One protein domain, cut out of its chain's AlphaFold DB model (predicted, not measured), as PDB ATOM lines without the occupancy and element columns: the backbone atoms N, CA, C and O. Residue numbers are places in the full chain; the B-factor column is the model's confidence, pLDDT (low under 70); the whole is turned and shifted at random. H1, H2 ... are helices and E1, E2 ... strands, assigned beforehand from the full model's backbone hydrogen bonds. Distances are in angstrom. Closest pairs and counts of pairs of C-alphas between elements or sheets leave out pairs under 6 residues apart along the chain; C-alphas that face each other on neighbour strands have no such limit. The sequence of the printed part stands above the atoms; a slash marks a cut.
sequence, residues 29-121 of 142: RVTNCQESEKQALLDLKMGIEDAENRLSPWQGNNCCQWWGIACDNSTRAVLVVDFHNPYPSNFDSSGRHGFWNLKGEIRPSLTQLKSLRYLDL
ATOM      1  N   ARG A  29     130.729 204.593 265.561       55.00
ATOM      2  CA  ARG A  29     130.305 204.652 266.960       55.00
ATOM      3  C   ARG A  29     131.307 205.555 267.637       55.00
ATOM      4  O   ARG A  29     132.433 205.128 267.890       55.00
ATOM      5  N   VAL A  30     130.944 206.825 267.792       57.78
ATOM      6  CA  VAL A  30     131.922 207.808 268.194       57.78
ATOM      7  C   VAL A  30     132.248 207.372 269.600       57.78
ATOM      8  O   VAL A  30     131.345 207.183 270.415       57.78
ATOM      9  N   THR A  31     133.519 207.102 269.864       64.25
ATOM     10  CA  THR A  31     134.021 206.615 271.150       64.25
ATOM     11  C   THR A  31     133.876 207.675 272.240       64.25
ATOM     12  O   THR A  31     134.636 207.689 273.193       64.25
ATOM     13  N   ASN A  32     132.895 208.561 272.140       79.75
ATOM     14  CA  ASN A  32     132.592 209.604 273.087       79.75
ATOM     15  C   ASN A  32     131.849 209.029 274.287       79.75
ATOM     16  O   ASN A  32     131.241 207.959 274.220       79.75
ATOM     17  N   CYS A  33     131.909 209.760 275.388       88.44
ATOM     18  CA  CYS A  33     130.941 209.618 276.460       88.44
ATOM     19  C   CYS A  33     129.575 210.163 276.029       88.44
ATOM     20  O   CYS A  33     129.450 210.831 274.999       88.44
ATOM     21  N   GLN A  34     128.547 209.888 276.828       89.06
ATOM     22  CA  GLN A  34     127.221 210.460 276.608       89.06
ATOM     23  C   GLN A  34     127.287 211.993 276.655       89.06
ATOM     24  O   GLN A  34     127.905 212.563 277.554       89.06
ATOM     25  N   GLU A  35     126.638 212.669 275.702       91.12
ATOM     26  CA  GLU A  35     126.724 214.133 275.585       91.12
ATOM     27  C   GLU A  35     126.201 214.840 276.845       91.12
ATOM     28  O   GLU A  35     126.791 215.816 277.292       91.12
ATOM     29  N   SER A  36     125.153 214.312 277.482       92.69
ATOM     30  CA  SER A  36     124.641 214.834 278.755       92.69
ATOM     31  C   SER A  36     125.680 214.779 279.880       92.69
ATOM     32  O   SER A  36     125.835 215.744 280.624       92.69
ATOM     33  N   GLU A  37     126.429 213.681 279.992       94.25
ATOM     34  CA  GLU A  37     127.482 213.533 281.000       94.25
ATOM     35  C   GLU A  37     128.697 214.408 280.678       94.25
ATOM     36  O   GLU A  37     129.267 215.017 281.579       94.25
ATOM     37  N   LYS A  38     129.047 214.561 279.396       94.81
ATOM     38  CA  LYS A  38     130.072 215.517 278.955       94.81
ATOM     39  C   LYS A  38     129.711 216.946 279.359       94.81
ATOM     40  O   LYS A  38     130.552 217.647 279.915       94.81
ATOM     41  N   GLN A  39     128.478 217.380 279.100       95.06
ATOM     42  CA  GLN A  39     128.020 218.719 279.483       95.06
ATOM     43  C   GLN A  39     128.023 218.899 281.004       95.06
ATOM     44  O   GLN A  39     128.441 219.945 281.494       95.06
ATOM     45  N   ALA A  40     127.650 217.864 281.762       95.25
ATOM     46  CA  ALA A  40     127.746 217.883 283.217       95.25
ATOM     47  C   ALA A  40     129.197 218.031 283.712       95.25
ATOM     48  O   ALA A  40     129.454 218.812 284.625       95.25
ATOM     49  N   LEU A  41     130.154 217.334 283.093       95.94
ATOM     50  CA  LEU A  41     131.581 217.465 283.404       95.94
ATOM     51  C   LEU A  41     132.131 218.854 283.039       95.94
ATOM     52  O   LEU A  41     132.925 219.422 283.786       95.94
ATOM     53  N   LEU A  42     131.709 219.427 281.913       95.88
ATOM     54  CA  LEU A  42     132.104 220.783 281.528       95.88
ATOM     55  C   LEU A  42     131.524 221.835 282.478       95.88
ATOM     56  O   LEU A  42     132.238 222.765 282.852       95.88
ATOM     57  N   ASP A  43     130.273 221.675 282.915       95.38
ATOM     58  CA  ASP A  43     129.702 222.538 283.947       95.38
ATOM     59  C   ASP A  43     130.449 222.401 285.275       95.38
ATOM     60  O   ASP A  43     130.815 223.413 285.869       95.38
ATOM     61  N   LEU A  44     130.774 221.174 285.693       93.06
ATOM     62  CA  LEU A  44     131.616 220.928 286.863       93.06
ATOM     63  C   LEU A  44     132.953 221.676 286.753       93.06
ATOM     64  O   LEU A  44     133.321 222.396 287.678       93.06
ATOM     65  N   LYS A  45     133.639 221.574 285.607       94.69
ATOM     66  CA  LYS A  45     134.906 222.275 285.342       94.69
ATOM     67  C   LYS A  45     134.783 223.795 285.493       94.69
ATOM     68  O   LYS A  45     135.720 224.414 285.978       94.69
ATOM     69  N   MET A  46     133.648 224.405 285.140       94.19
ATOM     70  CA  MET A  46     133.438 225.853 285.318       94.19
ATOM     71  C   MET A  46     133.358 226.296 286.787       94.19
ATOM     72  O   MET A  46     133.471 227.489 287.065       94.19
ATOM     73  N   GLY A  47     133.096 225.379 287.723       92.06
ATOM     74  CA  GLY A  47     133.163 225.660 289.159       92.06
ATOM     75  C   GLY A  47     134.567 225.536 289.744       92.06
ATOM     76  O   GLY A  47     134.795 226.007 290.856       92.06
ATOM     77  N   ILE A  48     135.497 224.918 289.014       92.38
ATOM     78  CA  ILE A  48     136.823 224.571 289.516       92.38
ATOM     79  C   ILE A  48     137.824 225.665 289.155       92.38
ATOM     80  O   ILE A  48     138.021 226.012 287.992       92.38
ATOM     81  N   GLU A  49     138.509 226.164 290.175       92.50
ATOM     82  CA  GLU A  49     139.694 226.995 290.024       92.50
ATOM     83  C   GLU A  49     140.923 226.087 289.872       92.50
ATOM     84  O   GLU A  49     141.298 225.360 290.796       92.50
ATOM     85  N   ASP A  50     141.546 226.134 288.697       90.75
ATOM     86  CA  ASP A  50     142.657 225.268 288.289       90.75
ATOM     87  C   ASP A  50     143.871 226.112 287.870       90.75
ATOM     88  O   ASP A  50     144.146 226.306 286.686       90.75
ATOM     89  N   ALA A  51     144.586 226.661 288.857       88.94
ATOM     90  CA  ALA A  51     145.735 227.544 288.620       88.94
ATOM     91  C   ALA A  51     146.882 226.853 287.853       88.94
ATOM     92  O   ALA A  51     147.609 227.502 287.104       88.94
ATOM     93  N   GLU A  52     147.003 225.533 288.005       85.31
ATOM     94  CA  GLU A  52     148.063 224.713 287.408       85.31
ATOM     95  C   GLU A  52     147.642 224.074 286.071       85.31
ATOM     96  O   GLU A  52     148.398 223.300 285.484       85.31
ATOM     97  N   ASN A  53     146.451 224.404 285.554       88.56
ATOM     98  CA  ASN A  53     145.927 223.925 284.270       88.56
ATOM     99  C   ASN A  53     145.841 222.386 284.138       88.56
ATOM    100  O   ASN A  53     145.963 221.845 283.030       88.56
ATOM    101  N   ARG A  54     145.596 221.654 285.231       86.94
ATOM    102  CA  ARG A  54     145.438 220.184 285.235       86.94
ATOM    103  C   ARG A  54     144.257 219.706 284.398       86.94
ATOM    104  O   ARG A  54     144.315 218.643 283.785       86.94
ATOM    105  N   LEU A  55     143.188 220.492 284.361       91.00
ATOM    106  CA  LEU A  55     141.971 220.238 283.596       91.00
ATOM    107  C   LEU A  55     142.046 220.846 282.189       91.00
ATOM    108  O   LEU A  55     141.070 220.781 281.435       91.00
ATOM    109  N   SER A  56     143.187 221.416 281.780       88.31
ATOM    110  CA  SER A  56     143.390 221.859 280.396       88.31
ATOM    111  C   SER A  56     143.151 220.759 279.350       88.31
ATOM    112  O   SER A  56     142.567 221.097 278.320       88.31
ATOM    113  N   PRO A  57     143.442 219.457 279.583       87.75
ATOM    114  CA  PRO A  57     143.158 218.402 278.606       87.75
ATOM    115  C   PRO A  57     141.667 218.091 278.433       87.75
ATOM    116  O   PRO A  57     141.308 217.337 277.532       87.75
ATOM    117  N   TRP A  58     140.790 218.643 279.280       92.06
ATOM    118  CA  TRP A  58     139.341 218.483 279.163       92.06
ATOM    119  C   TRP A  58     138.803 219.318 278.000       92.06
ATOM    120  O   TRP A  58     138.214 220.388 278.188       92.06
ATOM    121  N   GLN A  59     139.092 218.846 276.792       86.12
ATOM    122  CA  GLN A  59     138.727 219.426 275.507       86.12
ATOM    123  C   GLN A  59     138.353 218.303 274.529       86.12
ATOM    124  O   GLN A  59     138.722 217.139 274.706       86.12
ATOM    125  N   GLY A  60     137.604 218.646 273.482       86.94
ATOM    126  CA  GLY A  60     137.159 217.691 272.468       86.94
ATOM    127  C   GLY A  60     135.921 216.884 272.870       86.94
ATOM    128  O   GLY A  60     135.188 217.230 273.798       86.94
ATOM    129  N   ASN A  61     135.651 215.822 272.112       85.00
ATOM    130  CA  ASN A  61     134.378 215.099 272.191       85.00
ATOM    131  C   ASN A  61     134.412 213.850 273.078       85.00
ATOM    132  O   ASN A  61     133.363 213.421 273.555       85.00
ATOM    133  N   ASN A  62     135.592 213.286 273.339       89.88
ATOM    134  CA  ASN A  62     135.727 212.042 274.085       89.88
ATOM    135  C   ASN A  62     136.159 212.287 275.534       89.88
ATOM    136  O   ASN A  62     137.341 212.185 275.861       89.88
ATOM    137  N   CYS A  63     135.195 212.565 276.415       92.75
ATOM    138  CA  CYS A  63     135.516 212.825 277.817       92.75
ATOM    139  C   CYS A  63     136.081 211.618 278.576       92.75
ATOM    140  O   CYS A  63     136.730 211.794 279.597       92.75
ATOM    141  N   CYS A  64     135.944 210.398 278.054       93.38
ATOM    142  CA  CYS A  64     136.550 209.208 278.655       93.38
ATOM    143  C   CYS A  64     138.077 209.145 278.505       93.38
ATOM    144  O   CYS A  64     138.697 208.223 279.023       93.38
ATOM    145  N   GLN A  65     138.669 210.060 277.731       92.31
ATOM    146  CA  GLN A  65     140.120 210.235 277.622       92.31
ATOM    147  C   GLN A  65     140.625 211.402 278.472       92.31
ATOM    148  O   GLN A  65     141.827 211.663 278.503       92.31
ATOM    149  N   TRP A  66     139.724 212.134 279.127       94.38
ATOM    150  CA  TRP A  66     140.115 213.230 279.994       94.38
ATOM    151  C   TRP A  66     140.776 212.693 281.257       94.38
ATOM    152  O   TRP A  66     140.395 211.653 281.795       94.38
ATOM    153  N   TRP A  67     141.777 213.428 281.736       92.06
ATOM    154  CA  TRP A  67     142.440 213.100 282.988       92.06
ATOM    155  C   TRP A  67     141.418 213.031 284.131       92.06
ATOM    156  O   TRP A  67     140.546 213.898 284.233       92.06
ATOM    157  N   GLY A  68     141.520 211.987 284.957       92.44
ATOM    158  CA  GLY A  68     140.609 211.741 286.075       92.44
ATOM    159  C   GLY A  68     139.262 211.121 285.691       92.44
ATOM    160  O   GLY A  68     138.459 210.854 286.577       92.44
ATOM    161  N   ILE A  69     138.983 210.867 284.405       95.25
ATOM    162  CA  ILE A  69     137.708 210.287 283.960       95.25
ATOM    163  C   ILE A  69     137.901 208.855 283.478       95.25
ATOM    164  O   ILE A  69     138.726 208.583 282.609       95.25
ATOM    165  N   ALA A  70     137.070 207.940 283.983       94.06
ATOM    166  CA  ALA A  70     136.922 206.610 283.400       94.06
ATOM    167  C   ALA A  70     135.454 206.304 283.108       94.06
ATOM    168  O   ALA A  70     134.551 206.666 283.868       94.06
ATOM    169  N   CYS A  71     135.229 205.607 282.000       95.06
ATOM    170  CA  CYS A  71     133.902 205.273 281.506       95.06
ATOM    171  C   CYS A  71     133.699 203.766 281.405       95.06
ATOM    172  O   CYS A  71     134.647 202.994 281.281       95.06
ATOM    173  N   ASP A  72     132.437 203.366 281.359       93.56
ATOM    174  CA  ASP A  72     132.033 202.021 280.996       93.56
ATOM    175  C   ASP A  72     132.379 201.724 279.525       93.56
ATOM    176  O   ASP A  72     132.154 202.544 278.625       93.56
ATOM    177  N   ASN A  73     132.914 200.533 279.257       90.31
ATOM    178  CA  ASN A  73     133.348 200.154 277.910       90.31
ATOM    179  C   ASN A  73     132.176 199.918 276.944       90.31
ATOM    180  O   ASN A  73     132.356 200.060 275.736       90.31
ATOM    181  N   SER A  74     130.989 199.567 277.451       90.31
ATOM    182  CA  SER A  74     129.817 199.250 276.627       90.31
ATOM    183  C   SER A  74     128.900 200.460 276.454       90.31
ATOM    184  O   SER A  74     128.595 200.862 275.332       90.31
ATOM    185  N   THR A  75     128.491 201.064 277.567       91.31
ATOM    186  CA  THR A  75     127.505 202.155 277.620       91.31
ATOM    187  C   THR A  75     128.122 203.540 277.458       91.31
ATOM    188  O   THR A  75     127.389 204.517 277.295       91.31
ATOM    189  N   ARG A  76     129.458 203.634 277.533       91.75
ATOM    190  CA  ARG A  76     130.218 204.895 277.524       91.75
ATOM    191  C   ARG A  76     129.816 205.870 278.633       91.75
ATOM    192  O   ARG A  76     130.129 207.054 278.541       91.75
ATOM    193  N   ALA A  77     129.141 205.379 279.668       93.81
ATOM    194  CA  ALA A  77     128.743 206.192 280.800       93.81
ATOM    195  C   ALA A  77     129.935 206.460 281.728       93.81
ATOM    196  O   ALA A  77     130.780 205.581 281.910       93.81
ATOM    197  N   VAL A  78     129.996 207.640 282.335       94.81
ATOM    198  CA  VAL A  78     131.054 208.025 283.276       94.81
ATOM    199  C   VAL A  78     130.895 207.237 284.575       94.81
ATOM    200  O   VAL A  78     129.868 207.305 285.250       94.81
ATOM    201  N   LEU A  79     131.928 206.474 284.930       93.50
ATOM    202  CA  LEU A  79     131.972 205.647 286.137       93.50
ATOM    203  C   LEU A  79     132.880 206.237 287.216       93.50
ATOM    204  O   LEU A  79     132.649 205.988 288.398       93.50
ATOM    205  N   VAL A  80     133.903 206.992 286.826       93.44
ATOM    206  CA  VAL A  80     134.952 207.483 287.725       93.44
ATOM    207  C   VAL A  80     135.184 208.962 287.455       93.44
ATOM    208  O   VAL A  80     135.346 209.351 286.298       93.44
ATOM    209  N   VAL A  81     135.211 209.750 288.528       93.62
ATOM    210  CA  VAL A  81     135.782 211.099 288.569       93.62
ATOM    211  C   VAL A  81     136.824 211.095 289.679       93.62
ATOM    212  O   VAL A  81     136.487 210.921 290.847       93.62
ATOM    213  N   ASP A  82     138.082 211.249 289.305       91.44
ATOM    214  CA  ASP A  82     139.214 211.176 290.212       91.44
ATOM    215  C   ASP A  82     140.101 212.412 290.059       91.44
ATOM    216  O   ASP A  82     140.816 212.577 289.069       91.44
ATOM    217  N   PHE A  83     140.018 213.289 291.053       90.31
ATOM    218  CA  PHE A  83     140.777 214.523 291.162       90.31
ATOM    219  C   PHE A  83     141.794 214.505 292.299       90.31
ATOM    220  O   PHE A  83     142.348 215.566 292.611       90.31
ATOM    221  N   HIS A  84     142.060 213.345 292.911       85.50
ATOM    222  CA  HIS A  84     142.979 213.283 294.040       85.50
ATOM    223  C   HIS A  84     144.338 213.902 293.689       85.50
ATOM    224  O   HIS A  84     144.834 213.819 292.555       85.50
ATOM    225  N   ASN A  85     144.944 214.564 294.671       79.75
ATOM    226  CA  ASN A  85     146.356 214.909 294.584       79.75
ATOM    227  C   ASN A  85     147.214 213.860 295.279       79.75
ATOM    228  O   ASN A  85     146.789 213.292 296.286       79.75
ATOM    229  N   PRO A  86     148.440 213.616 294.785       72.25
ATOM    230  CA  PRO A  86     149.404 212.844 295.548       72.25
ATOM    231  C   PRO A  86     149.593 213.492 296.924       72.25
ATOM    232  O   PRO A  86     149.688 214.719 297.034       72.25
ATOM    233  N   TYR A  87     149.659 212.662 297.968       63.16
ATOM    234  CA  TYR A  87     150.011 213.122 299.308       63.16
ATOM    235  C   TYR A  87     151.294 213.954 299.229       63.16
ATOM    236  O   TYR A  87     152.238 213.529 298.554       63.16
ATOM    237  N   PRO A  88     151.373 215.106 299.918       57.94
ATOM    238  CA  PRO A  88     152.604 215.874 299.955       57.94
ATOM    239  C   PRO A  88     153.706 215.007 300.564       57.94
ATOM    240  O   PRO A  88     153.754 214.792 301.774       57.94
ATOM    241  N   SER A  89     154.597 214.487 299.720       53.91
ATOM    242  CA  SER A  89     155.816 213.830 300.165       53.91
ATOM    243  C   SER A  89     156.704 214.915 300.763       53.91
ATOM    244  O   SER A  89     157.310 215.681 300.023       53.91
ATOM    245  N   ASN A  90     156.698 215.017 302.092       51.56
ATOM    246  CA  ASN A  90     157.633 215.773 302.924       51.56
ATOM    247  C   ASN A  90     158.155 217.066 302.276       51.56
ATOM    248  O   ASN A  90     159.274 217.081 301.781       51.56
ATOM    249  N   PHE A  91     157.328 218.120 302.294       50.62
ATOM    250  CA  PHE A  91     157.711 219.541 302.257       50.62
ATOM    251  C   PHE A  91     159.115 219.831 301.681       50.62
ATOM    252  O   PHE A  91     160.005 220.306 302.392       50.62
ATOM    253  N   ASP A  92     159.326 219.600 300.378       49.47
ATOM    254  CA  ASP A  92     160.406 220.324 299.717       49.47
ATOM    255  C   ASP A  92     159.989 221.797 299.727       49.47
ATOM    256  O   ASP A  92     159.060 222.236 299.047       49.47
ATOM    257  N   SER A  93     160.668 222.550 300.584       50.09
ATOM    258  CA  SER A  93     160.445 223.969 300.860       50.09
ATOM    259  C   SER A  93     160.791 224.852 299.654       50.09
ATOM    260  O   SER A  93     160.761 226.077 299.747       50.09
ATOM    261  N   SER A  94     161.134 224.244 298.515       52.09
ATOM    262  CA  SER A  94     161.513 224.916 297.280       52.09
ATOM    263  C   SER A  94     160.365 225.653 296.585       52.09
ATOM    264  O   SER A  94     160.632 226.357 295.611       52.09
ATOM    265  N   GLY A  95     159.109 225.504 297.037       49.75
ATOM    266  CA  GLY A  95     157.941 226.222 296.500       49.75
ATOM    267  C   GLY A  95     157.660 225.962 295.011       49.75
ATOM    268  O   GLY A  95     156.772 226.581 294.436       49.75
ATOM    269  N   ARG A  96     158.427 225.060 294.381       49.06
ATOM    270  CA  ARG A  96     158.391 224.746 292.946       49.06
ATOM    271  C   ARG A  96     157.417 223.630 292.607       49.06
ATOM    272  O   ARG A  96     156.957 223.555 291.474       49.06
ATOM    273  N   HIS A  97     157.059 222.812 293.589       50.31
ATOM    274  CA  HIS A  97     155.889 221.949 293.518       50.31
ATOM    275  C   HIS A  97     154.697 222.754 294.024       50.31
ATOM    276  O   HIS A  97     154.225 222.551 295.141       50.31
ATOM    277  N   GLY A  98     154.277 223.740 293.221       54.16
ATOM    278  CA  GLY A  98     152.992 224.400 293.413       54.16
ATOM    279  C   GLY A  98     151.957 223.302 293.585       54.16
ATOM    280  O   GLY A  98     151.837 222.428 292.726       54.16
ATOM    281  N   PHE A  99     151.333 223.251 294.762       61.12
ATOM    282  CA  PHE A  99     150.352 222.225 295.059       61.12
ATOM    283  C   PHE A  99     149.354 222.223 293.906       61.12
ATOM    284  O   PHE A  99     148.755 223.258 293.622       61.12
ATOM    285  N   TRP A 100     149.183 221.070 293.260       75.00
ATOM    286  CA  TRP A 100     148.206 220.772 292.203       75.00
ATOM    287  C   TRP A 100     146.751 220.854 292.709       75.00
ATOM    288  O   TRP A 100     145.856 220.123 292.297       75.00
ATOM    289  N   ASN A 101     146.531 221.746 293.660       82.06
ATOM    290  CA  ASN A 101     145.376 221.926 294.492       82.06
ATOM    291  C   ASN A 101     144.280 222.603 293.681       82.06
ATOM    292  O   ASN A 101     144.353 223.801 293.404       82.06
ATOM    293  N   LEU A 102     143.265 221.824 293.327       88.56
ATOM    294  CA  LEU A 102     142.047 222.357 292.750       88.56
ATOM    295  C   LEU A 102     141.255 223.072 293.846       88.56
ATOM    296  O   LEU A 102     141.168 222.608 294.989       88.56
ATOM    297  N   LYS A 103     140.697 224.226 293.493       89.81
ATOM    298  CA  LYS A 103     139.864 225.041 294.382       89.81
ATOM    299  C   LYS A 103     138.527 225.349 293.716       89.81
ATOM    300  O   LYS A 103     138.211 224.804 292.659       89.81
ATOM    301  N   GLY A 104     137.737 226.225 294.326       91.00
ATOM    302  CA  GLY A 104     136.434 226.634 293.803       91.00
ATOM    303  C   GLY A 104     135.299 225.753 294.317       91.00
ATOM    304  O   GLY A 104     135.413 225.163 295.387       91.00
ATOM    305  N   GLU A 105     134.190 225.687 293.591       89.94
ATOM    306  CA  GLU A 105     132.948 225.039 294.020       89.94
ATOM    307  C   GLU A 105     132.673 223.744 293.246       89.94
ATOM    308  O   GLU A 105     132.722 223.701 292.015       89.94
ATOM    309  N   ILE A 106     132.277 222.693 293.970       88.38
ATOM    310  CA  ILE A 106     131.744 221.471 293.360       88.38
ATOM    311  C   ILE A 106     130.303 221.741 292.915       88.38
ATOM    312  O   ILE A 106     129.368 221.671 293.718       88.38
ATOM    313  N   ARG A 107     130.109 222.036 291.625       90.31
ATOM    314  CA  ARG A 107     128.773 222.334 291.093       90.31
ATOM    315  C   ARG A 107     127.812 221.137 291.191       90.31
ATOM    316  O   ARG A 107     128.226 219.981 291.049       90.31
ATOM    317  N   PRO A 108     126.492 221.383 291.325       89.19
ATOM    318  CA  PRO A 108     125.477 220.327 291.391       89.19
ATOM    319  C   PRO A 108     125.392 219.419 290.155       89.19
ATOM    320  O   PRO A 108     124.815 218.332 290.239       89.19
ATOM    321  N   SER A 109     125.956 219.828 289.014       92.19
ATOM    322  CA  SER A 109     126.031 219.032 287.780       92.19
ATOM    323  C   SER A 109     126.683 217.667 287.970       92.19
ATOM    324  O   SER A 109     126.311 216.727 287.274       92.19
ATOM    325  N   LEU A 110     127.537 217.496 288.981       89.56
ATOM    326  CA  LEU A 110     128.085 216.195 289.369       89.56
ATOM    327  C   LEU A 110     126.993 215.131 289.623       89.56
ATOM    328  O   LEU A 110     127.186 213.950 289.345       89.56
ATOM    329  N   THR A 111     125.800 215.540 290.073       88.44
ATOM    330  CA  THR A 111     124.642 214.644 290.288       88.44
ATOM    331  C   THR A 111     123.978 214.155 288.993       88.44
ATOM    332  O   THR A 111     123.121 213.260 289.019       88.44
ATOM    333  N   GLN A 112     124.342 214.730 287.845       92.44
ATOM    334  CA  GLN A 112     123.876 214.297 286.529       92.44
ATOM    335  C   GLN A 112     124.650 213.072 286.022       92.44
ATOM    336  O   GLN A 112     124.130 212.359 285.167       92.44
ATOM    337  N   LEU A 113     125.814 212.758 286.606       92.62
ATOM    338  CA  LEU A 113     126.582 211.539 286.327       92.62
ATOM    339  C   LEU A 113     125.914 210.326 286.999       92.62
ATOM    340  O   LEU A 113     126.272 209.893 288.100       92.62
ATOM    341  N   LYS A 114     124.867 209.790 286.365       90.75
ATOM    342  CA  LYS A 114     123.998 208.762 286.972       90.75
ATOM    343  C   LYS A 114     124.735 207.452 287.234       90.75
ATOM    344  O   LYS A 114     124.496 206.809 288.264       90.75
ATOM    345  N   SER A 115     125.668 207.118 286.350       92.50
ATOM    346  CA  SER A 115     126.450 205.884 286.406       92.50
ATOM    347  C   SER A 115     127.705 205.984 287.269       92.50
ATOM    348  O   SER A 115     128.376 204.970 287.437       92.50
ATOM    349  N   LEU A 116     128.002 207.156 287.848       91.31
ATOM    350  CA  LEU A 116     129.197 207.378 288.662       91.31
ATOM    351  C   LEU A 116     129.270 206.363 289.811       91.31
ATOM    352  O   LEU A 116     128.307 206.181 290.549       91.31
ATOM    353  N   ARG A 117     130.407 205.692 289.971       90.06
ATOM    354  CA  ARG A 117     130.658 204.692 291.023       90.06
ATOM    355  C   ARG A 117     131.774 205.118 291.961       90.06
ATOM    356  O   ARG A 117     131.722 204.763 293.131       90.06
ATOM    357  N   TYR A 118     132.738 205.875 291.449       89.06
ATOM    358  CA  TYR A 118     133.886 206.361 292.199       89.06
ATOM    359  C   TYR A 118     134.022 207.870 292.027       89.06
ATOM    360  O   TYR A 118     134.049 208.369 290.899       89.06
ATOM    361  N   LEU A 119     134.094 208.570 293.152       89.88
ATOM    362  CA  LEU A 119     134.417 209.980 293.239       89.88
ATOM    363  C   LEU A 119     135.506 210.159 294.292       89.88
ATOM    364  O   LEU A 119     135.280 209.862 295.467       89.88
ATOM    365  N   ASP A 120     136.642 210.688 293.864       87.62
ATOM    366  CA  ASP A 120     137.736 211.060 294.753       87.62
ATOM    367  C   ASP A 120     138.139 212.500 294.468       87.62
ATOM    368  O   ASP A 120     138.511 212.860 293.353       87.62
ATOM    369  N   LEU A 121     137.977 213.340 295.483       87.62
ATOM    370  CA  LEU A 121     138.299 214.763 295.447       87.62
ATOM    371  C   LEU A 121     139.355 215.110 296.508       87.62
ATOM    372  O   LEU A 121     139.597 216.294 296.755       87.62
TER     373      LEU A 121
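Overview. This is residues 29 to 121 of the 142 residues of the protein "LRRNT_2 domain-containing protein" of Rhizophora mucronata (UniProt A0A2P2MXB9). With little regular structure, this is a small body of helix H1 with short H2 packed on it and a small mixed sheet, E1, E2, E4, joined by long loops; residues 89 to 96 stick out. The printed part has 93 residues, under half in named elements, and its class is mixed. It is only just compact, close to loose, with a radius of gyration of the C-alphas of 14.5 A and spans of 48 by 23 by 23 A.

Along the chain. H1, residues 35 to 47, is 18.9 A long from C-alpha 35 at (126.724, 214.133, 275.585). E1 is 69 to 71, E2 78 to 82, E3 103 to 105, H2 108 to 112 and E4 118 to 120, ending at (137.736, 211.060, 294.753).

Arrangement. H1 only grazes the sheet. It touches H2, closest C-alphas Ala 40 and Ser 109, 5.0 A. Hairpin E1 and E2 is antiparallel, N 70 to O 80 3.2 A; E2 and E4 are parallel, N 81 to O 118 3.0 A. E3 pairs with no named strand. H1 has 8 of 9 O i to N i+4 pairs within hydrogen-bond range; H2 has 0 of 1, but 2 of 2 O i to N i+3.

Size, cuts and confidence. The printed part has no cut. Links H1 to E1 and E2 to E3 are long. pLDDT is under 70 at residues 29 to 31 and 87 to 99.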